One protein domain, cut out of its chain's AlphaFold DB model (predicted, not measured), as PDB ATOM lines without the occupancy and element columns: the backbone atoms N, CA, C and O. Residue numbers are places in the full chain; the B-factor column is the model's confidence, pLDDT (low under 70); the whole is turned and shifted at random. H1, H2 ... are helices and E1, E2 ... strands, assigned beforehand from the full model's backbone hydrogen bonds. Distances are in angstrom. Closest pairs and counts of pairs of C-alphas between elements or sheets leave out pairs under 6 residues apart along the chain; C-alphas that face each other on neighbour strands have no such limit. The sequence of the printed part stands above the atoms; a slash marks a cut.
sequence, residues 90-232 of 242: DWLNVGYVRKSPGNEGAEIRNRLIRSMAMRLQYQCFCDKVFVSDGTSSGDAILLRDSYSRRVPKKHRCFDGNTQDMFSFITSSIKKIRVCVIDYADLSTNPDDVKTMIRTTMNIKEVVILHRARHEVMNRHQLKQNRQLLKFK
ATOM      1  N   ASP A  90       4.820 -54.236  40.718       85.88
ATOM      2  CA  ASP A  90       6.146 -54.853  40.649       85.88
ATOM      3  C   ASP A  90       7.123 -53.967  39.876       85.88
ATOM      4  O   ASP A  90       7.162 -53.946  38.638       85.88
ATOM      5  N   TRP A  91       7.911 -53.214  40.639       91.00
ATOM      6  CA  TRP A  91       8.993 -52.389  40.126       91.00
ATOM      7  C   TRP A  91      10.329 -53.097  40.283       91.00
ATOM      8  O   TRP A  91      10.613 -53.681  41.325       91.00
ATOM      9  N   LEU A  92      11.155 -52.993  39.249       92.81
ATOM     10  CA  LEU A  92      12.520 -53.482  39.251       92.81
ATOM     11  C   LEU A  92      13.485 -52.309  39.107       92.81
ATOM     12  O   LEU A  92      13.355 -51.503  38.179       92.81
ATOM     13  N   ASN A  93      14.465 -52.231  40.001       93.50
ATOM     14  CA  ASN A  93      15.474 -51.182  39.962       93.50
ATOM     15  C   ASN A  93      16.734 -51.716  39.276       93.50
ATOM     16  O   ASN A  93      17.392 -52.637  39.762       93.50
ATOM     17  N   VAL A  94      17.085 -51.112  38.146       95.12
ATOM     18  CA  VAL A  94      18.268 -51.462  37.361       95.12
ATOM     19  C   VAL A  94      19.267 -50.317  37.445       95.12
ATOM     20  O   VAL A  94      18.968 -49.195  37.051       95.12
ATOM     21  N   GLY A  95      20.458 -50.579  37.970       95.00
ATOM     22  CA  GLY A  95      21.562 -49.627  37.991       95.00
ATOM     23  C   GLY A  95      22.321 -49.627  36.670       95.00
ATOM     24  O   GLY A  95      22.629 -50.689  36.134       95.00
ATOM     25  N   TYR A  96      22.667 -48.445  36.176       94.38
ATOM     26  CA  TYR A  96      23.562 -48.281  35.037       94.38
ATOM     27  C   TYR A  96      24.744 -47.398  35.428       94.38
ATOM     28  O   TYR A  96      24.576 -46.294  35.949       94.38
ATOM     29  N   VAL A  97      25.950 -47.899  35.177       92.31
ATOM     30  CA  VAL A  97      27.206 -47.203  35.448       92.31
ATOM     31  C   VAL A  97      27.976 -47.072  34.150       92.31
ATOM     32  O   VAL A  97      28.187 -48.050  33.439       92.31
ATOM     33  N   ARG A  98      28.475 -45.873  33.869       91.00
ATOM     34  CA  ARG A  98      29.366 -45.631  32.738       91.00
ATOM     35  C   ARG A  98      30.685 -45.067  33.232       91.00
ATOM     36  O   ARG A  98      30.719 -44.231  34.132       91.00
ATOM     37  N   LYS A  99      31.783 -45.469  32.603       88.56
ATOM     38  CA  LYS A  99      33.086 -44.832  32.793       88.56
ATOM     39  C   LYS A  99      33.675 -44.455  31.437       88.56
ATOM     40  O   LYS A  99      33.948 -45.322  30.614       88.56
ATOM     41  N   SER A 100      33.919 -43.162  31.211       86.81
ATOM     42  CA  SER A 100      34.599 -42.688  29.995       86.81
ATOM     43  C   SER A 100      36.030 -43.215  29.904       86.81
ATOM     44  O   SER A 100      36.617 -43.519  30.947       86.81
ATOM     45  N   PRO A 101      36.621 -43.304  28.702       85.12
ATOM     46  CA  PRO A 101      38.060 -43.498  28.555       85.12
ATOM     47  C   PRO A 101      38.831 -42.447  29.358       85.12
ATOM     48  O   PRO A 101      38.425 -41.285  29.423       85.12
ATOM     49  N   GLY A 102      39.916 -42.866  29.995       83.75
ATOM     50  CA  GLY A 102      40.786 -42.016  30.798       83.75
ATOM     51  C   GLY A 102      42.188 -42.611  30.851       83.75
ATOM     52  O   GLY A 102      42.376 -43.764  30.465       83.75
ATOM     53  N   ASN A 103      43.157 -41.830  31.330       84.44
ATOM     54  CA  ASN A 103      44.557 -42.254  31.432       84.44
ATOM     55  C   ASN A 103      44.852 -43.078  32.705       84.44
ATOM     56  O   ASN A 103      46.001 -43.275  33.084       84.44
ATOM     57  N   GLU A 104      43.819 -43.514  33.429       86.44
ATOM     58  CA  GLU A 104      43.998 -44.334  34.622       86.44
ATOM     59  C   GLU A 104      44.335 -45.799  34.296       86.44
ATOM     60  O   GLU A 104      43.812 -46.390  33.349       86.44
ATOM     61  N   GLY A 105      45.159 -46.422  35.145       86.44
ATOM     62  CA  GLY A 105      45.437 -47.856  35.068       86.44
ATOM     63  C   GLY A 105      44.186 -48.716  35.303       86.44
ATOM     64  O   GLY A 105      43.246 -48.316  35.999       86.44
ATOM     65  N   ALA A 106      44.191 -49.936  34.757       85.25
ATOM     66  CA  ALA A 106      43.046 -50.849  34.787       85.25
ATOM     67  C   ALA A 106      42.539 -51.164  36.210       85.25
ATOM     68  O   ALA A 106      41.334 -51.288  36.430       85.25
ATOM     69  N   GLU A 107      43.428 -51.255  37.201       86.19
ATOM     70  CA  GLU A 107      43.052 -51.528  38.593       86.19
ATOM     71  C   GLU A 107      42.289 -50.369  39.237       86.19
ATOM     72  O   GLU A 107      41.216 -50.565  39.816       86.19
ATOM     73  N   ILE A 108      42.805 -49.145  39.085       87.94
ATOM     74  CA  ILE A 108      42.161 -47.921  39.578       87.94
ATOM     75  C   ILE A 108      40.793 -47.774  38.917       87.94
ATOM     76  O   ILE A 108      39.797 -47.503  39.590       87.94
ATOM     77  N   ARG A 109      40.727 -48.017  37.609       88.50
ATOM     78  CA  ARG A 109      39.491 -47.974  36.836       88.50
ATOM     79  C   ARG A 109      38.448 -48.966  37.352       88.50
ATOM     80  O   ARG A 109      37.326 -48.564  37.659       88.50
ATOM     81  N   ASN A 110      38.837 -50.224  37.557       88.12
ATOM     82  CA  ASN A 110      37.970 -51.251  38.135       88.12
ATOM     83  C   ASN A 110      37.496 -50.880  39.546       88.12
ATOM     84  O   ASN A 110      36.325 -51.069  39.880       88.12
ATOM     85  N   ARG A 111      38.373 -50.307  40.380       89.38
ATOM     86  CA  ARG A 111      38.013 -49.819  41.719       89.38
ATOM     87  C   ARG A 111      36.950 -48.719  41.655       89.38
ATOM     88  O   ARG A 111      35.994 -48.758  42.428       89.38
ATOM     89  N   LEU A 112      37.083 -47.771  40.726       89.81
ATOM     90  CA  LEU A 112      36.109 -46.691  40.533       89.81
ATOM     91  C   LEU A 112      34.751 -47.228  40.071       89.81
ATOM     92  O   LEU A 112      33.729 -46.869  40.651       89.81
ATOM     93  N   ILE A 113      34.735 -48.120  39.080       90.69
ATOM     94  CA  ILE A 113      33.508 -48.760  38.582       90.69
ATOM     95  C   ILE A 113      32.795 -49.516  39.704       90.69
ATOM     96  O   ILE A 113      31.596 -49.335  39.900       90.69
ATOM     97  N   ARG A 114      33.532 -50.307  40.492       90.38
ATOM     98  CA  ARG A 114      32.977 -51.027  41.647       90.38
ATOM     99  C   ARG A 114      32.377 -50.077  42.677       90.38
ATOM    100  O   ARG A 114      31.282 -50.331  43.162       90.38
ATOM    101  N   SER A 115      33.066 -48.981  42.994       90.50
ATOM    102  CA  SER A 115      32.558 -47.973  43.929       90.50
ATOM    103  C   SER A 115      31.248 -47.352  43.435       90.50
ATOM    104  O   SER A 115      30.296 -47.235  44.206       90.50
ATOM    105  N   MET A 116      31.158 -47.034  42.141       91.38
ATOM    106  CA  MET A 116      29.935 -46.526  41.515       91.38
ATOM    107  C   MET A 116      28.798 -47.560  41.541       91.38
ATOM    108  O   MET A 116      27.682 -47.235  41.941       91.38
ATOM    109  N   ALA A 117      29.086 -48.817  41.195       91.94
ATOM    110  CA  ALA A 117      28.109 -49.903  41.217       91.94
ATOM    111  C   ALA A 117      27.557 -50.158  42.628       91.94
ATOM    112  O   ALA A 117      26.343 -50.170  42.821       91.94
ATOM    113  N   MET A 118      28.435 -50.272  43.631       90.44
ATOM    114  CA  MET A 118      28.027 -50.429  45.033       90.44
ATOM    115  C   MET A 118      27.173 -49.251  45.497       90.44
ATOM    116  O   MET A 118      26.163 -49.443  46.168       90.44
ATOM    117  N   ARG A 119      27.531 -48.024  45.109       90.38
ATOM    118  CA  ARG A 119      26.749 -46.843  45.470       90.38
ATOM    119  C   ARG A 119      25.323 -46.909  44.924       90.38
ATOM    120  O   ARG A 119      24.400 -46.591  45.666       90.38
ATOM    121  N   LEU A 120      25.122 -47.364  43.686       91.50
ATOM    122  CA  LEU A 120      23.774 -47.573  43.146       91.50
ATOM    123  C   LEU A 120      23.025 -48.696  43.873       91.50
ATOM    124  O   LEU A 120      21.854 -48.524  44.196       91.50
ATOM    125  N   GLN A 121      23.689 -49.807  44.198       90.50
ATOM    126  CA  GLN A 121      23.063 -50.899  44.955       90.50
ATOM    127  C   GLN A 121      22.581 -50.430  46.333       90.50
ATOM    128  O   GLN A 121      21.432 -50.668  46.693       90.50
ATOM    129  N   TYR A 122      23.417 -49.708  47.081       87.62
ATOM    130  CA  TYR A 122      23.080 -49.283  48.441       87.62
ATOM    131  C   TYR A 122      22.159 -48.061  48.499       87.62
ATOM    132  O   TYR A 122      21.294 -47.998  49.369       87.62
ATOM    133  N   GLN A 123      22.331 -47.080  47.606       88.69
ATOM    134  CA  GLN A 123      21.558 -45.833  47.662       88.69
ATOM    135  C   GLN A 123      20.278 -45.893  46.830       88.69
ATOM    136  O   GLN A 123      19.295 -45.255  47.204       88.69
ATOM    137  N   CYS A 124      20.264 -46.641  45.725       87.62
ATOM    138  CA  CYS A 124      19.100 -46.768  44.843       87.62
ATOM    139  C   CYS A 124      18.414 -48.138  44.931       87.62
ATOM    140  O   CYS A 124      17.413 -48.339  44.250       87.62
ATOM    141  N   PHE A 125      18.901 -49.052  45.783       89.56
ATOM    142  CA  PHE A 125      18.327 -50.390  45.969       89.56
ATOM    143  C   PHE A 125      18.183 -51.140  44.637       89.56
ATOM    144  O   PHE A 125      17.115 -51.660  44.325       89.56
ATOM    145  N   CYS A 126      19.235 -51.104  43.814       91.12
ATOM    146  CA  CYS A 126      19.249 -51.773  42.516       91.12
ATOM    147  C   CYS A 126      19.445 -53.284  42.672       91.12
ATOM    148  O   CYS A 126      20.416 -53.711  43.295       91.12
ATOM    149  N   ASP A 127      18.579 -54.072  42.033       90.38
ATOM    150  CA  ASP A 127      18.658 -55.538  42.004       90.38
ATOM    151  C   ASP A 127      19.717 -56.032  41.015       90.38
ATOM    152  O   ASP A 127      20.367 -57.057  41.223       90.38
ATOM    153  N   LYS A 128      19.866 -55.292  39.912       92.00
ATOM    154  CA  LYS A 128      20.799 -55.574  38.821       92.00
ATOM    155  C   LYS A 128      21.588 -54.330  38.482       92.00
ATOM    156  O   LYS A 128      21.016 -53.241  38.452       92.00
ATOM    157  N   VAL A 129      22.885 -54.469  38.226       93.31
ATOM    158  CA  VAL A 129      23.744 -53.342  37.837       93.31
ATOM    159  C   VAL A 129      24.519 -53.680  36.579       93.31
ATOM    160  O   VAL A 129      25.244 -54.664  36.542       93.31
ATOM    161  N   PHE A 130      24.420 -52.826  35.570       93.00
ATOM    162  CA  PHE A 130      25.125 -52.973  34.303       93.00
ATOM    163  C   PHE A 130      26.157 -51.867  34.132       93.00
ATOM    164  O   PHE A 130      25.960 -50.736  34.590       93.00
ATOM    165  N   VAL A 131      27.274 -52.200  33.493       91.25
ATOM    166  CA  VAL A 131      28.429 -51.311  33.376       91.25
ATOM    167  C   VAL A 131      28.831 -51.152  31.917       91.25
ATOM    168  O   VAL A 131      29.030 -52.136  31.219       91.25
ATOM    169  N   SER A 132      29.054 -49.913  31.490       89.25
ATOM    170  CA  SER A 132      29.750 -49.605  30.242       89.25
ATOM    171  C   SER A 132      31.130 -49.042  30.539       89.25
ATOM    172  O   SER A 132      31.260 -48.003  31.203       89.25
ATOM    173  N   ASP A 133      32.165 -49.728  30.058       86.88
ATOM    174  CA  ASP A 133      33.548 -49.352  30.305       86.88
ATOM    175  C   ASP A 133      34.250 -48.855  29.036       86.88
ATOM    176  O   ASP A 133      34.492 -49.609  28.100       86.88
ATOM    177  N   GLY A 134      34.636 -47.579  29.020       81.00
ATOM    178  CA  GLY A 134      35.387 -46.987  27.911       81.00
ATOM    179  C   GLY A 134      34.508 -46.355  26.834       81.00
ATOM    180  O   GLY A 134      34.986 -46.135  25.728       81.00
ATOM    181  N   THR A 135      33.260 -46.019  27.154       84.69
ATOM    182  CA  THR A 135      32.339 -45.314  26.249       84.69
ATOM    183  C   THR A 135      32.208 -43.846  26.633       84.69
ATOM    184  O   THR A 135      32.152 -43.488  27.818       84.69
ATOM    185  N   SER A 136      32.187 -42.957  25.644       84.88
ATOM    186  CA  SER A 136      31.978 -41.527  25.859       84.88
ATOM    187  C   SER A 136      30.522 -41.247  26.234       84.88
ATOM    188  O   SER A 136      29.603 -41.979  25.870       84.88
ATOM    189  N   SER A 137      30.283 -40.156  26.965       82.00
ATOM    190  CA  SER A 137      28.918 -39.732  27.309       82.00
ATOM    191  C   SER A 137      28.125 -39.246  26.096       82.00
ATOM    192  O   SER A 137      26.903 -39.164  26.174       82.00
ATOM    193  N   GLY A 138      28.821 -38.868  25.020       79.56
ATOM    194  CA  GLY A 138      28.223 -38.435  23.758       79.56
ATOM    195  C   GLY A 138      27.916 -39.578  22.796       79.56
ATOM    196  O   GLY A 138      27.263 -39.331  21.791       79.56
ATOM    197  N   ASP A 139      28.369 -40.800  23.090       83.00
ATOM    198  CA  ASP A 139      28.079 -41.953  22.243       83.00
ATOM    199  C   ASP A 139      26.635 -42.405  22.472       83.00
ATOM    200  O   ASP A 139      26.177 -42.474  23.625       83.00
ATOM    201  N   ALA A 140      25.949 -42.769  21.388       84.94
ATOM    202  CA  ALA A 140      24.563 -43.215  21.419       84.94
ATOM    203  C   ALA A 140      24.395 -44.422  22.352       84.94
ATOM    204  O   ALA A 140      24.975 -45.482  22.122       84.94
ATOM    205  N   ILE A 141      23.568 -44.271  23.395       88.06
ATOM    206  CA  ILE A 141      23.424 -45.260  24.482       88.06
ATOM    207  C   ILE A 141      23.104 -46.660  23.942       88.06
ATOM    208  O   ILE A 141      23.676 -47.641  24.404       88.06
ATOM    209  N   LEU A 142      22.218 -46.739  22.947       86.19
ATOM    210  CA  LEU A 142      21.748 -47.998  22.359       86.19
ATOM    211  C   LEU A 142      22.851 -48.788  21.639       86.19
ATOM    212  O   LEU A 142      22.758 -50.007  21.551       86.19
ATOM    213  N   LEU A 143      23.887 -48.108  21.142       84.75
ATOM    214  CA  LEU A 143      24.984 -48.711  20.373       84.75
ATOM    215  C   LEU A 143      26.246 -48.937  21.219       84.75
ATOM    216  O   LEU A 143      27.272 -49.402  20.718       84.75
ATOM    217  N   ARG A 144      26.207 -48.586  22.509       85.38
ATOM    218  CA  ARG A 144      27.345 -48.785  23.409       85.38
ATOM    219  C   ARG A 144      27.589 -50.263  23.633       85.38
ATOM    220  O   ARG A 144      26.656 -51.033  23.809       85.38
ATOM    221  N   ASP A 145      28.855 -50.641  23.680       81.75
ATOM    222  CA  ASP A 145      29.297 -52.019  23.886       81.75
ATOM    223  C   ASP A 145      28.914 -53.013  22.769       81.75
ATOM    224  O   ASP A 145      29.347 -54.157  22.837       81.75
ATOM    225  N   SER A 146      28.222 -52.593  21.697       79.06
ATOM    226  CA  SER A 146      27.871 -53.462  20.556       79.06
ATOM    227  C   SER A 146      29.095 -53.986  19.798       79.06
ATOM    228  O   SER A 146      29.074 -55.097  19.281       79.06
ATOM    229  N   TYR A 147      30.173 -53.199  19.757       68.81
ATOM    230  CA  TYR A 147      31.430 -53.546  19.077       68.81
ATOM    231  C   TYR A 147      32.610 -53.712  20.042       68.81
ATOM    232  O   TYR A 147      33.746 -53.933  19.614       68.81
ATOM    233  N   SER A 148      32.391 -53.542  21.352       63.28
ATOM    234  CA  SER A 148      33.507 -53.508  22.295       63.28
ATOM    235  C   SER A 148      33.987 -54.919  22.633       63.28
ATOM    236  O   SER A 148      33.234 -55.771  23.095       63.28
ATOM    237  N   ARG A 149      35.297 -55.133  22.479       54.88
ATOM    238  CA  ARG A 149      36.019 -56.295  23.027       54.88
ATOM    239  C   ARG A 149      36.315 -56.152  24.526       54.88
ATOM    240  O   ARG A 149      36.875 -57.058  25.135       54.88
ATOM    241  N   ARG A 150      35.976 -55.005  25.130       60.16
ATOM    242  CA  ARG A 150      36.209 -54.693  26.546       60.16
ATOM    243  C   ARG A 150      34.960 -55.024  27.347       60.16
ATOM    244  O   ARG A 150      34.311 -54.152  27.910       60.16
ATOM    245  N   VAL A 151      34.619 -56.307  27.385       60.53
ATOM    246  CA  VAL A 151      33.571 -56.783  28.285       60.53
ATOM    247  C   VAL A 151      34.096 -56.633  29.716       60.53
ATOM    248  O   VAL A 151      35.167 -57.174  30.023       60.53
ATOM    249  N   PRO A 152      33.397 -55.905  30.606       63.94
ATOM    250  CA  PRO A 152      33.754 -55.877  32.014       63.94
ATOM    251  C   PRO A 152      33.803 -57.318  32.529       63.94
ATOM    252  O   PRO A 152      32.817 -58.047  32.427       63.94
ATOM    253  N   LYS A 153      34.954 -57.760  33.054       64.31
ATOM    254  CA  LYS A 153      35.077 -59.115  33.617       64.31
ATOM    255  C   LYS A 153      33.979 -59.305  34.658       64.31
ATOM    256  O   LYS A 153      33.902 -58.504  35.589       64.31
ATOM    257  N   LYS A 154      33.153 -60.344  34.499       63.47
ATOM    258  CA  LYS A 154      32.019 -60.621  35.388       63.47
ATOM    259  C   LYS A 154      32.474 -60.536  36.843       63.47
ATOM    260  O   LYS A 154      33.411 -61.216  37.257       63.47
ATOM    261  N   HIS A 155      31.826 -59.669  37.606       69.06
ATOM    262  CA  HIS A 155      32.171 -59.400  38.993       69.06
ATOM    263  C   HIS A 155      30.919 -59.522  39.847       69.06
ATOM    264  O   HIS A 155      29.826 -59.235  39.378       69.06
ATOM    265  N   ARG A 156      31.055 -59.835  41.140       72.56
ATOM    266  CA  ARG A 156      29.909 -59.885  42.071       72.56
ATOM    267  C   ARG A 156      29.085 -58.589  42.149       72.56
ATOM    268  O   ARG A 156      27.999 -58.607  42.706       72.56
ATOM    269  N   CYS A 157      29.607 -57.473  41.639       72.38
ATOM    270  CA  CYS A 157      29.000 -56.147  41.783       72.38
ATOM    271  C   CYS A 157      28.293 -55.647  40.514       72.38
ATOM    272  O   CYS A 157      27.698 -54.576  40.566       72.38
ATOM    273  N   PHE A 158      28.391 -56.356  39.386       83.81
ATOM    274  CA  PHE A 158      27.689 -55.994  38.155       83.81
ATOM    275  C   PHE A 158      27.392 -57.231  37.300       83.81
ATOM    276  O   PHE A 158      28.175 -58.178  37.249       83.81
ATOM    277  N   ASP A 159      26.247 -57.209  36.632       86.50
ATOM    278  CA  ASP A 159      25.628 -58.347  35.959       86.50
ATOM    279  C   ASP A 159      25.978 -58.447  34.470       86.50
ATOM    280  O   ASP A 159      25.803 -59.515  33.890       86.50
ATOM    281  N   GLY A 160      26.497 -57.377  33.860       87.94
ATOM    282  CA  GLY A 160      26.844 -57.371  32.439       87.94
ATOM    283  C   GLY A 160      27.179 -55.991  31.880       87.94
ATOM    284  O   GLY A 160      27.397 -55.029  32.629       87.94
ATOM    285  N   ASN A 161      27.216 -55.915  30.551       89.12
ATOM    286  CA  ASN A 161      27.465 -54.701  29.777       89.12
ATOM    287  C   ASN A 161      26.162 -53.940  29.424       89.12
ATOM    288  O   ASN A 161      25.068 -54.296  29.870       89.12
ATOM    289  N   THR A 162      26.258 -52.875  28.618       89.88
ATOM    290  CA  THR A 162      25.076 -52.102  28.181       89.88
ATOM    291  C   THR A 162      24.109 -52.910  27.304       89.88
ATOM    292  O   THR A 162      22.898 -52.727  27.397       89.88
ATOM    293  N   GLN A 163      24.603 -53.818  26.463       89.69
ATOM    294  CA  GLN A 163      23.762 -54.656  25.599       89.69
ATOM    295  C   GLN A 163      23.015 -55.728  26.402       89.69
ATOM    296  O   GLN A 163      21.833 -55.980  26.152       89.69
ATOM    297  N   ASP A 164      23.658 -56.284  27.430       90.12
ATOM    298  CA  ASP A 164      23.029 -57.183  28.396       90.12
ATOM    299  C   ASP A 164      21.913 -56.457  29.155       90.12
ATOM    300  O   ASP A 164      20.836 -57.015  29.361       90.12
ATOM    301  N   MET A 165      22.128 -55.183  29.510       92.50
ATOM    302  CA  MET A 165      21.097 -54.343  30.122       92.50
ATOM    303  C   MET A 165      19.879 -54.207  29.212       92.50
ATOM    304  O   MET A 165      18.752 -54.387  29.671       92.50
ATOM    305  N   PHE A 166      20.079 -53.878  27.935       91.50
ATOM    306  CA  PHE A 166      18.965 -53.717  27.005       91.50
ATOM    307  C   PHE A 166      18.239 -55.033  26.760       91.50
ATOM    308  O   PHE A 166      17.015 -55.044  26.837       91.50
ATOM    309  N   SER A 167      18.975 -56.129  26.579       91.38
ATOM    310  CA  SER A 167      18.411 -57.479  26.472       91.38
ATOM    311  C   SER A 167      17.576 -57.841  27.701       91.38
ATOM    312  O   SER A 167      16.469 -58.361  27.590       91.38
ATOM    313  N   PHE A 168      18.063 -57.508  28.896       92.62
ATOM    314  CA  PHE A 168      17.332 -57.721  30.139       92.62
ATOM    315  C   PHE A 168      16.071 -56.848  30.240       92.62
ATOM    316  O   PHE A 168      15.007 -57.329  30.631       92.62
ATOM    317  N   ILE A 169      16.164 -55.571  29.861       92.31
ATOM    318  CA  ILE A 169      15.039 -54.628  29.880       92.31
ATOM    319  C   ILE A 169      13.940 -55.060  28.911       92.31
ATOM    320  O   ILE A 169      12.765 -54.987  29.273       92.31
ATOM    321  N   THR A 170      14.298 -55.486  27.699       90.69
ATOM    322  CA  THR A 170      13.340 -55.915  26.669       90.69
ATOM    323  C   THR A 170      12.684 -57.243  27.020       90.69
ATOM    324  O   THR A 170      11.491 -57.400  26.778       90.69
ATOM    325  N   SER A 171      13.427 -58.161  27.642       90.81
ATOM    326  CA  SER A 171      12.918 -59.480  28.042       90.81
ATOM    327  C   SER A 171      12.050 -59.434  29.305       90.81
ATOM    328  O   SER A 171      11.276 -60.349  29.572       90.81
ATOM    329  N   SER A 172      12.181 -58.386  30.119       88.94
ATOM    330  CA  SER A 172      11.439 -58.256  31.371       88.94
ATOM    331  C   SER A 172      10.022 -57.738  31.144       88.94
ATOM    332  O   SER A 172       9.818 -56.720  30.499       88.94
ATOM    333  N   ILE A 173       9.038 -58.374  31.773       88.44
ATOM    334  CA  ILE A 173       7.645 -57.893  31.809       88.44
ATOM    335  C   ILE A 173       7.404 -56.830  32.898       88.44
ATOM    336  O   ILE A 173       6.342 -56.206  32.945       88.44
ATOM    337  N   LYS A 174       8.371 -56.625  33.803       90.88
ATOM    338  CA  LYS A 174       8.230 -55.739  34.969       90.88
ATOM    339  C   LYS A 174       8.430 -54.270  34.593       90.88
ATOM    340  O   LYS A 174       9.072 -53.935  33.598       90.88
ATOM    341  N   LYS A 175       7.913 -53.363  35.427       92.06
ATOM    342  CA  LYS A 175       8.174 -51.922  35.282       92.06
ATOM    343  C   LYS A 175       9.592 -51.627  35.755       92.06
ATOM    344  O   LYS A 175       9.927 -51.923  36.898       92.06
ATOM    345  N   ILE A 176      10.410 -51.022  34.900       93.81
ATOM    346  CA  ILE A 176      11.823 -50.787  35.208       93.81
ATOM    347  C   ILE A 176      12.063 -49.324  35.577       93.81
ATOM    348  O   ILE A 176      11.618 -48.410  34.867       93.81
ATOM    349  N   ARG A 177      12.809 -49.123  36.668       94.31
ATOM    350  CA  ARG A 177      13.477 -47.863  37.006       94.31
ATOM    351  C   ARG A 177      14.956 -47.979  36.702       94.31
ATOM    352  O   ARG A 177      15.636 -48.817  37.291       94.31
ATOM    353  N   VAL A 178      15.461 -47.125  35.822       94.94
ATOM    354  CA  VAL A 178      16.901 -47.062  35.558       94.94
ATOM    355  C   VAL A 178      17.533 -46.041  36.492       94.94
ATOM    356  O   VAL A 178      17.153 -44.876  36.481       94.94
ATOM    357  N   CYS A 179      18.491 -46.470  37.304       94.75
ATOM    358  CA  CYS A 179      19.184 -45.637  38.277       94.75
ATOM    359  C   CYS A 179      20.601 -45.323  37.788       94.75
ATOM    360  O   CYS A 179      21.372 -46.236  37.496       94.75
ATOM    361  N   VAL A 180      20.955 -44.041  37.741       94.06
ATOM    362  CA  VAL A 180      22.274 -43.535  37.325       94.06
ATOM    363  C   VAL A 180      22.821 -42.562  38.365       94.06
ATOM    364  O   VAL A 180      22.046 -41.969  39.116       94.06
ATOM    365  N   ILE A 181      24.145 -42.395  38.452       91.56
ATOM    366  CA  ILE A 181      24.745 -41.476  39.435       91.56
ATOM    367  C   ILE A 181      24.641 -40.037  38.942       91.56
ATOM    368  O   ILE A 181      24.207 -39.158  39.680       91.56
ATOM    369  N   ASP A 182      24.990 -39.789  37.687       89.06
ATOM    370  CA  ASP A 182      24.908 -38.454  37.104       89.06
ATOM    371  C   ASP A 182      24.192 -38.466  35.748       89.06
ATOM    372  O   ASP A 182      24.086 -39.496  35.079       89.06
ATOM    373  N   TYR A 183      23.734 -37.298  35.303       87.62
ATOM    374  CA  TYR A 183      23.150 -37.108  33.974       87.62
ATOM    375  C   TYR A 183      24.115 -37.578  32.879       87.62
ATOM    376  O   TYR A 183      23.713 -38.255  31.932       87.62
ATOM    377  N   ALA A 184      25.405 -37.268  33.047       86.12
ATOM    378  CA  ALA A 184      26.458 -37.644  32.111       86.12
ATOM    379  C   ALA A 184      26.760 -39.153  32.094       86.12
ATOM    380  O   ALA A 184      27.406 -39.624  31.154       86.12
ATOM    381  N   ASP A 185      26.325 -39.924  33.094       86.19
ATOM    382  CA  ASP A 185      26.474 -41.382  33.054       86.19
ATOM    383  C   ASP A 185      25.514 -41.992  32.040       86.19
ATOM    384  O   ASP A 185      25.908 -42.898  31.310       86.19
ATOM    385  N   LEU A 186      24.301 -41.444  31.922       87.56
ATOM    386  CA  LEU A 186      23.325 -41.888  30.935       87.56
ATOM    387  C   LEU A 186      23.704 -41.388  29.534       87.56
ATOM    388  O   LEU A 186      24.168 -42.167  28.705       87.56
ATOM    389  N   SER A 187      23.573 -40.090  29.263       88.56
ATOM    390  CA  SER A 187      24.094 -39.450  28.049       88.56
ATOM    391  C   SER A 187      24.147 -37.937  28.232       88.56
ATOM    392  O   SER A 187      23.335 -37.354  28.947       88.56
ATOM    393  N   THR A 188      25.104 -37.298  27.564       87.25
ATOM    394  CA  THR A 188      25.154 -35.832  27.443       87.25
ATOM    395  C   THR A 188      24.282 -35.290  26.310       87.25
ATOM    396  O   THR A 188      24.106 -34.076  26.202       87.25
ATOM    397  N   ASN A 189      23.767 -36.168  25.446       86.94
ATOM    398  CA  ASN A 189      22.882 -35.806  24.352       86.94
ATOM    399  C   ASN A 189      21.415 -36.093  24.740       86.94
ATOM    400  O   ASN A 189      21.054 -37.255  24.953       86.94
ATOM    401  N   PRO A 190      20.550 -35.066  24.827       86.56
ATOM    402  CA  PRO A 190      19.134 -35.261  25.130       86.56
ATOM    403  C   PRO A 190      18.404 -36.141  24.108       86.56
ATOM    404  O   PRO A 190      17.496 -36.886  24.487       86.56
ATOM    405  N   ASP A 191      18.790 -36.079  22.833       87.62
ATOM    406  CA  ASP A 191      18.123 -36.834  21.772       87.62
ATOM    407  C   ASP A 191      18.389 -38.338  21.893       87.62
ATOM    408  O   ASP A 191      17.490 -39.148  21.649       87.62
ATOM    409  N   ASP A 192      19.559 -38.729  22.400       87.94
ATOM    410  CA  ASP A 192      19.879 -40.135  22.667       87.94
ATOM    411  C   ASP A 192      19.031 -40.690  23.810       87.94
ATOM    412  O   ASP A 192      18.494 -41.793  23.712       87.94
ATOM    413  N   VAL A 193      18.861 -39.914  24.888       88.94
ATOM    414  CA  VAL A 193      17.994 -40.293  26.016       88.94
ATOM    415  C   VAL A 193      16.553 -40.433  25.535       88.94
ATOM    416  O   VAL A 193      15.875 -41.408  25.857       88.94
ATOM    417  N   LYS A 194      16.083 -39.492  24.711       89.69
ATOM    418  CA  LYS A 194      14.743 -39.533  24.118       89.69
ATOM    419  C   LYS A 194      14.552 -40.767  23.239       89.69
ATOM    420  O   LYS A 194      13.504 -41.410  23.317       89.69
ATOM    421  N   THR A 195      15.559 -41.111  22.442       90.81
ATOM    422  CA  THR A 195      15.561 -42.291  21.571       90.81
ATOM    423  C   THR A 195      15.544 -43.570  22.399       90.81
ATOM    424  O   THR A 195      14.653 -44.391  22.210       90.81
ATOM    425  N   MET A 196      16.418 -43.692  23.402       90.44
ATOM    426  CA  MET A 196      16.443 -44.821  24.336       90.44
ATOM    427  C   MET A 196      15.073 -45.041  24.982       90.44
ATOM    428  O   MET A 196      14.520 -46.135  24.910       90.44
ATOM    429  N   ILE A 197      14.483 -43.989  25.559       91.38
ATOM    430  CA  ILE A 197      13.172 -44.081  26.205       91.38
ATOM    431  C   ILE A 197      12.103 -44.504  25.197       91.38
ATOM    432  O   ILE A 197      11.276 -45.346  25.531       91.38
ATOM    433  N   ARG A 198      12.104 -43.971  23.969       89.94
ATOM    434  CA  ARG A 198      11.148 -44.371  22.922       89.94
ATOM    435  C   ARG A 198      11.279 -45.846  22.549       89.94
ATOM    436  O   ARG A 198      10.250 -46.510  22.491       89.94
ATOM    437  N   THR A 199      12.500 -46.346  22.385       89.31
ATOM    438  CA  THR A 199      12.778 -47.740  22.017       89.31
ATOM    439  C   THR A 199      12.390 -48.715  23.128       89.31
ATOM    440  O   THR A 199      11.726 -49.713  22.874       89.31
ATOM    441  N   THR A 200      12.728 -48.420  24.385       88.69
ATOM    442  CA  THR A 200      12.440 -49.323  25.511       88.69
ATOM    443  C   THR A 200      11.167 -48.908  26.248       88.69
ATOM    444  O   THR A 200      11.183 -47.990  27.074       88.69
ATOM    445  N   MET A 201      10.046 -49.586  25.993       87.00
ATOM    446  CA  MET A 201       8.744 -49.269  26.613       87.00
ATOM    447  C   MET A 201       8.663 -49.616  28.109       87.00
ATOM    448  O   MET A 201       7.829 -49.051  28.831       87.00
ATOM    449  N   ASN A 202       9.543 -50.502  28.574       91.00
ATOM    450  CA  ASN A 202       9.530 -51.059  29.929       91.00
ATOM    451  C   ASN A 202      10.162 -50.108  30.952       91.00
ATOM    452  O   ASN A 202       9.797 -50.136  32.128       91.00
ATOM    453  N   ILE A 203      11.025 -49.191  30.492       92.38
ATOM    454  CA  ILE A 203      11.547 -48.096  31.312       92.38
ATOM    455  C   ILE A 203      10.416 -47.098  31.565       92.38
ATOM    456  O   ILE A 203       9.955 -46.393  30.654       92.38
ATOM    457  N   LYS A 204       9.951 -47.050  32.814       92.25
ATOM    458  CA  LYS A 204       8.904 -46.121  33.256       92.25
ATOM    459  C   LYS A 204       9.484 -44.893  33.945       92.25
ATOM    460  O   LYS A 204       8.901 -43.817  33.824       92.25
ATOM    461  N   GLU A 205      10.631 -45.040  34.601       92.88
ATOM    462  CA  GLU A 205      11.277 -43.979  35.373       92.88
ATOM    463  C   GLU A 205      12.800 -44.044  35.224       92.88
ATOM    464  O   GLU A 205      13.383 -45.120  35.067       92.88
ATOM    465  N   VAL A 206      13.438 -42.880  35.298       93.12
ATOM    466  CA  VAL A 206      14.888 -42.742  35.438       93.12
ATOM    467  C   VAL A 206      15.164 -42.005  36.741       93.12
ATOM    468  O   VAL A 206      14.593 -40.945  36.988       93.12
ATOM    469  N   VAL A 207      16.027 -42.570  37.575       92.94
ATOM    470  CA  VAL A 207      16.442 -42.002  38.857       92.94
ATOM    471  C   VAL A 207      17.885 -41.543  38.744       92.94
ATOM    472  O   VAL A 207      18.761 -42.319  38.367       92.94
ATOM    473  N   ILE A 208      18.138 -40.289  39.092       92.06
ATOM    474  CA  ILE A 208      19.458 -39.670  39.025       92.06
ATOM    475  C   ILE A 208      19.920 -39.386  40.450       92.06
ATOM    476  O   ILE A 208      19.272 -38.645  41.192       92.06
ATOM    477  N   LEU A 209      21.029 -40.002  40.845       89.12
ATOM    478  CA  LEU A 209      21.602 -39.931  42.185       89.12
ATOM    479  C   LEU A 209      22.675 -38.841  42.267       89.12
ATOM    480  O   LEU A 209      23.875 -39.088  42.423       89.12
ATOM    481  N   HIS A 210      22.238 -37.589  42.218       83.12
ATOM    482  CA  HIS A 210      23.165 -36.473  42.291       83.12
ATOM    483  C   HIS A 210      23.594 -36.208  43.748       83.12
ATOM    484  O   HIS A 210      22.831 -35.704  44.582       83.12
ATOM    485  N   ARG A 211      24.859 -36.531  44.056       78.19
ATOM    486  CA  ARG A 211      25.499 -36.466  45.392       78.19
ATOM    487  C   ARG A 211      24.826 -37.367  46.436       78.19
ATOM    488  O   ARG A 211      25.331 -38.434  46.734       78.19
ATOM    489  N   ALA A 212      23.690 -36.955  46.970       74.75
ATOM    490  CA  ALA A 212      22.917 -37.733  47.941       74.75
ATOM    491  C   ALA A 212      21.410 -37.520  47.759       74.75
ATOM    492  O   ALA A 212      20.629 -37.815  48.656       74.75
ATOM    493  N   ARG A 213      20.999 -36.903  46.645       81.56
ATOM    494  CA  ARG A 213      19.599 -36.634  46.322       81.56
ATOM    495  C   ARG A 213      19.205 -37.507  45.144       81.56
ATOM    496  O   ARG A 213      19.934 -37.564  44.158       81.56
ATOM    497  N   HIS A 214      18.044 -38.128  45.264       88.62
ATOM    498  CA  HIS A 214      17.414 -38.884  44.195       88.62
ATOM    499  C   HIS A 214      16.457 -37.961  43.462       88.62
ATOM    500  O   HIS A 214      15.493 -37.464  44.046       88.62
ATOM    501  N   GLU A 215      16.735 -37.709  42.193       89.94
ATOM    502  CA  GLU A 215      15.801 -37.046  41.295       89.94
ATOM    503  C   GLU A 215      15.126 -38.106  40.436       89.94
ATOM    504  O   GLU A 215      15.796 -38.827  39.700       89.94
ATOM    505  N   VAL A 216      13.803 -38.218  40.549       90.62
ATOM    506  CA  VAL A 216      13.023 -39.186  39.780       90.62
ATOM    507  C   VAL A 216      12.368 -38.475  38.605       90.62
ATOM    508  O   VAL A 216      11.661 -37.483  38.783       90.62
ATOM    509  N   MET A 217      12.613 -38.988  37.404       90.38
ATOM    510  CA  MET A 217      12.036 -38.503  36.160       90.38
ATOM    511  C   MET A 217      11.151 -39.573  35.537       90.38
ATOM    512  O   MET A 217      11.614 -40.652  35.162       90.38
ATOM    513  N   ASN A 218       9.877 -39.248  35.356       91.31
ATOM    514  CA  ASN A 218       8.922 -40.147  34.721       91.31
ATOM    515  C   ASN A 218       9.117 -40.178  33.204       91.31
ATOM    516  O   ASN A 218       9.492 -39.185  32.579       91.31
ATOM    517  N   ARG A 219       8.728 -41.283  32.566       89.69
ATOM    518  CA  ARG A 219       8.736 -41.442  31.102       89.69
ATOM    519  C   ARG A 219       8.046 -40.289  30.367       89.69
ATOM    520  O   ARG A 219       8.542 -39.837  29.340       89.69
ATOM    521  N   HIS A 220       6.917 -39.795  30.878       86.81
ATOM    522  CA  HIS A 220       6.201 -38.662  30.276       86.81
ATOM    523  C   HIS A 220       7.015 -37.365  30.339       86.81
ATOM    524  O   HIS A 220       7.058 -36.622  29.364       86.81
ATOM    525  N   GLN A 221       7.717 -37.136  31.451       85.75
ATOM    526  CA  GLN A 221       8.595 -35.982  31.629       85.75
ATOM    527  C   GLN A 221       9.840 -36.076  30.739       85.75
ATOM    528  O   GLN A 221      10.259 -35.073  30.176       85.75
ATOM    529  N   LEU A 222      10.389 -37.281  30.550       83.75
ATOM    530  CA  LEU A 222      11.529 -37.541  29.660       83.75
ATOM    531  C   LEU A 222      11.176 -37.438  28.173       83.75
ATOM    532  O   LEU A 222      12.045 -37.192  27.343       83.75
ATOM    533  N   LYS A 223       9.899 -37.606  27.812       83.25
ATOM    534  CA  LYS A 223       9.418 -37.331  26.451       83.25
ATOM    535  C   LYS A 223       9.321 -35.829  26.159       83.25
ATOM    536  O   LYS A 223       9.369 -35.447  24.991       83.25
ATOM    537  N   GLN A 224       9.178 -34.996  27.192       81.31
ATOM    538  CA  GLN A 224       9.092 -33.543  27.068       81.31
ATOM    539  C   GLN A 224      10.491 -32.914  27.027       81.31
ATOM    540  O   GLN A 224      11.367 -33.233  27.830       81.31
ATOM    541  N   ASN A 225      10.690 -31.943  26.132       74.75
ATOM    542  CA  ASN A 225      12.005 -31.333  25.906       74.75
ATOM    543  C   ASN A 225      12.569 -30.598  27.143       74.75
ATOM    544  O   ASN A 225      13.783 -30.485  27.285       74.75
ATOM    545  N   ARG A 226      11.723 -30.135  28.076       79.44
ATOM    546  CA  ARG A 226      12.161 -29.324  29.228       79.44
ATOM    547  C   ARG A 226      13.085 -30.075  30.191       79.44
ATOM    548  O   ARG A 226      14.066 -29.499  30.647       79.44
ATOM    549  N   GLN A 227      12.792 -31.338  30.509       78.56
ATOM    550  CA  GLN A 227      13.650 -32.126  31.409       78.56
ATOM    551  C   GLN A 227      14.887 -32.667  30.690       78.56
ATOM    552  O   GLN A 227      15.931 -32.837  31.313       78.56
ATOM    553  N   LEU A 228      14.799 -32.856  29.370       78.00
ATOM    554  CA  LEU A 228      15.925 -33.283  28.543       78.00
ATOM    555  C   LEU A 228      17.067 -32.256  28.525       78.00
ATOM    556  O   LEU A 228      18.231 -32.644  28.473       78.00
ATOM    557  N   LEU A 229      16.770 -30.961  28.671       80.25
ATOM    558  CA  LEU A 229      17.798 -29.917  28.774       80.25
ATOM    559  C   LEU A 229      18.764 -30.135  29.948       80.25
ATOM    560  O   LEU A 229      19.918 -29.723  29.858       80.25
ATOM    561  N   LYS A 230      18.340 -30.831  31.012       82.06
ATOM    562  CA  LYS A 230      19.223 -31.194  32.129       82.06
ATOM    563  C   LYS A 230      20.297 -32.202  31.733       82.06
ATOM    564  O   LYS A 230      21.320 -32.251  32.389       82.06
ATOM    565  N   PHE A 231      20.106 -32.975  30.664       79.56
ATOM    566  CA  PHE A 231      21.133 -33.886  30.150       79.56
ATOM    567  C   PHE A 231      22.191 -33.166  29.312       79.56
ATOM    568  O   PHE A 231      23.275 -33.707  29.109       79.56
ATOM    569  N   LYS A 232      21.948 -31.910  28.907       80.31
ATOM    570  CA  LYS A 232      22.936 -31.050  28.243       80.31
ATOM    571  C   LYS A 232      23.965 -30.515  29.258       80.31
ATOM    572  O   LYS A 232      24.182 -29.316  29.393       80.31
TER     573      LYS A 232
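This is residues 90 to 232 of the 242 residues of an uncharacterized protein of Syncephalastrum racemosum (UniProt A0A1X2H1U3). A strongly twisted sheet of five strands has the long helix H1 along one face and H2 over the other, making three layers, helices on both faces of a sheet. The short helices H4, H5 and H6 cluster together, H4 and H5 grazing the sheet and H3 linking in through H6. The printed part has 143 residues, with six named helices and five named strands in the order E1 H1 E2 H2 E3 H3 H4 E4 E5 H5 H6. The sheet's order is E2 E1 E3 E4 E5, mixed; the class is mixed, helices and strands. The whole is compact, with a radius of gyration of the C-alphas of 14.0 A, and spans 40 by 31 by 31 A.

The strands are E1, residues 91 to 99, E2, 128 to 133, E3, 175 to 180, E4, 203 to 210, and E5, 213 to 218. E1 is parallel to E2 (N 97 and O 130, 2.9 A) and to E3 (N 94 and O 177, 2.8 A). E3 is parallel to E4, with N 207 and O 178 at 2.8 A. E4 and E5 form an antiparallel hairpin, with N 208 and O 215 at 2.8 A. H1, residues 106 to 124, is on the sheet at a height of 8.6 A and runs along the strands; its closest C-alphas to E1 are Leu 120 and Gly 95, 6.0 A. E1, H1 and E2 form a strand-helix-strand unit, two parallel neighbour strands with a helix between, its crossover right-handed. H2, residues 162 to 171, is on the sheet at a height of 9.1 A, over E1 and E3; E2, H2 and E3 form a split unit, with E1 between the strands, also right-handed. H3, residues 183 to 186, lies on the opposite face from H1; with H4, residues 190 to 199, it stands between E3 and E4 in a third right-handed unit. H4 touches H5, residues 219 to 223, through the C-alphas of Lys 194 and Lys 223, 6.2 A. H6, residues 225 to 231, touches H4, the C-alphas of Pro 190 and Leu 228 being 5.1 A apart, and only just touches H3, with 3 pairs of C-alphas within 8 A. Every O i to N i+4 pair is within hydrogen-bond range in H1, H2, H4 and H5; H6 has 1 of 3, with 3 of 4 O i to N i+3 pairs, and H3 is too short for an i+4 pair.

E1 begins at C-alpha 91 (8.993, -52.389, 40.126) and measures 26.3 A, as does H1. E4 measures 19.8 A. H6 ends at C-alpha 231 (21.133, -33.886, 30.150).

The C-alphas of Asp 90 and Asn 103, the two farthest apart, are 41.5 A apart. The printed part has no cut. The link E2 to H2 is long, with 28 residues. Residues 103 to 108, of which 106 to 108 belong to H1, stand free. Residues 147 to 155 have pLDDT under 70.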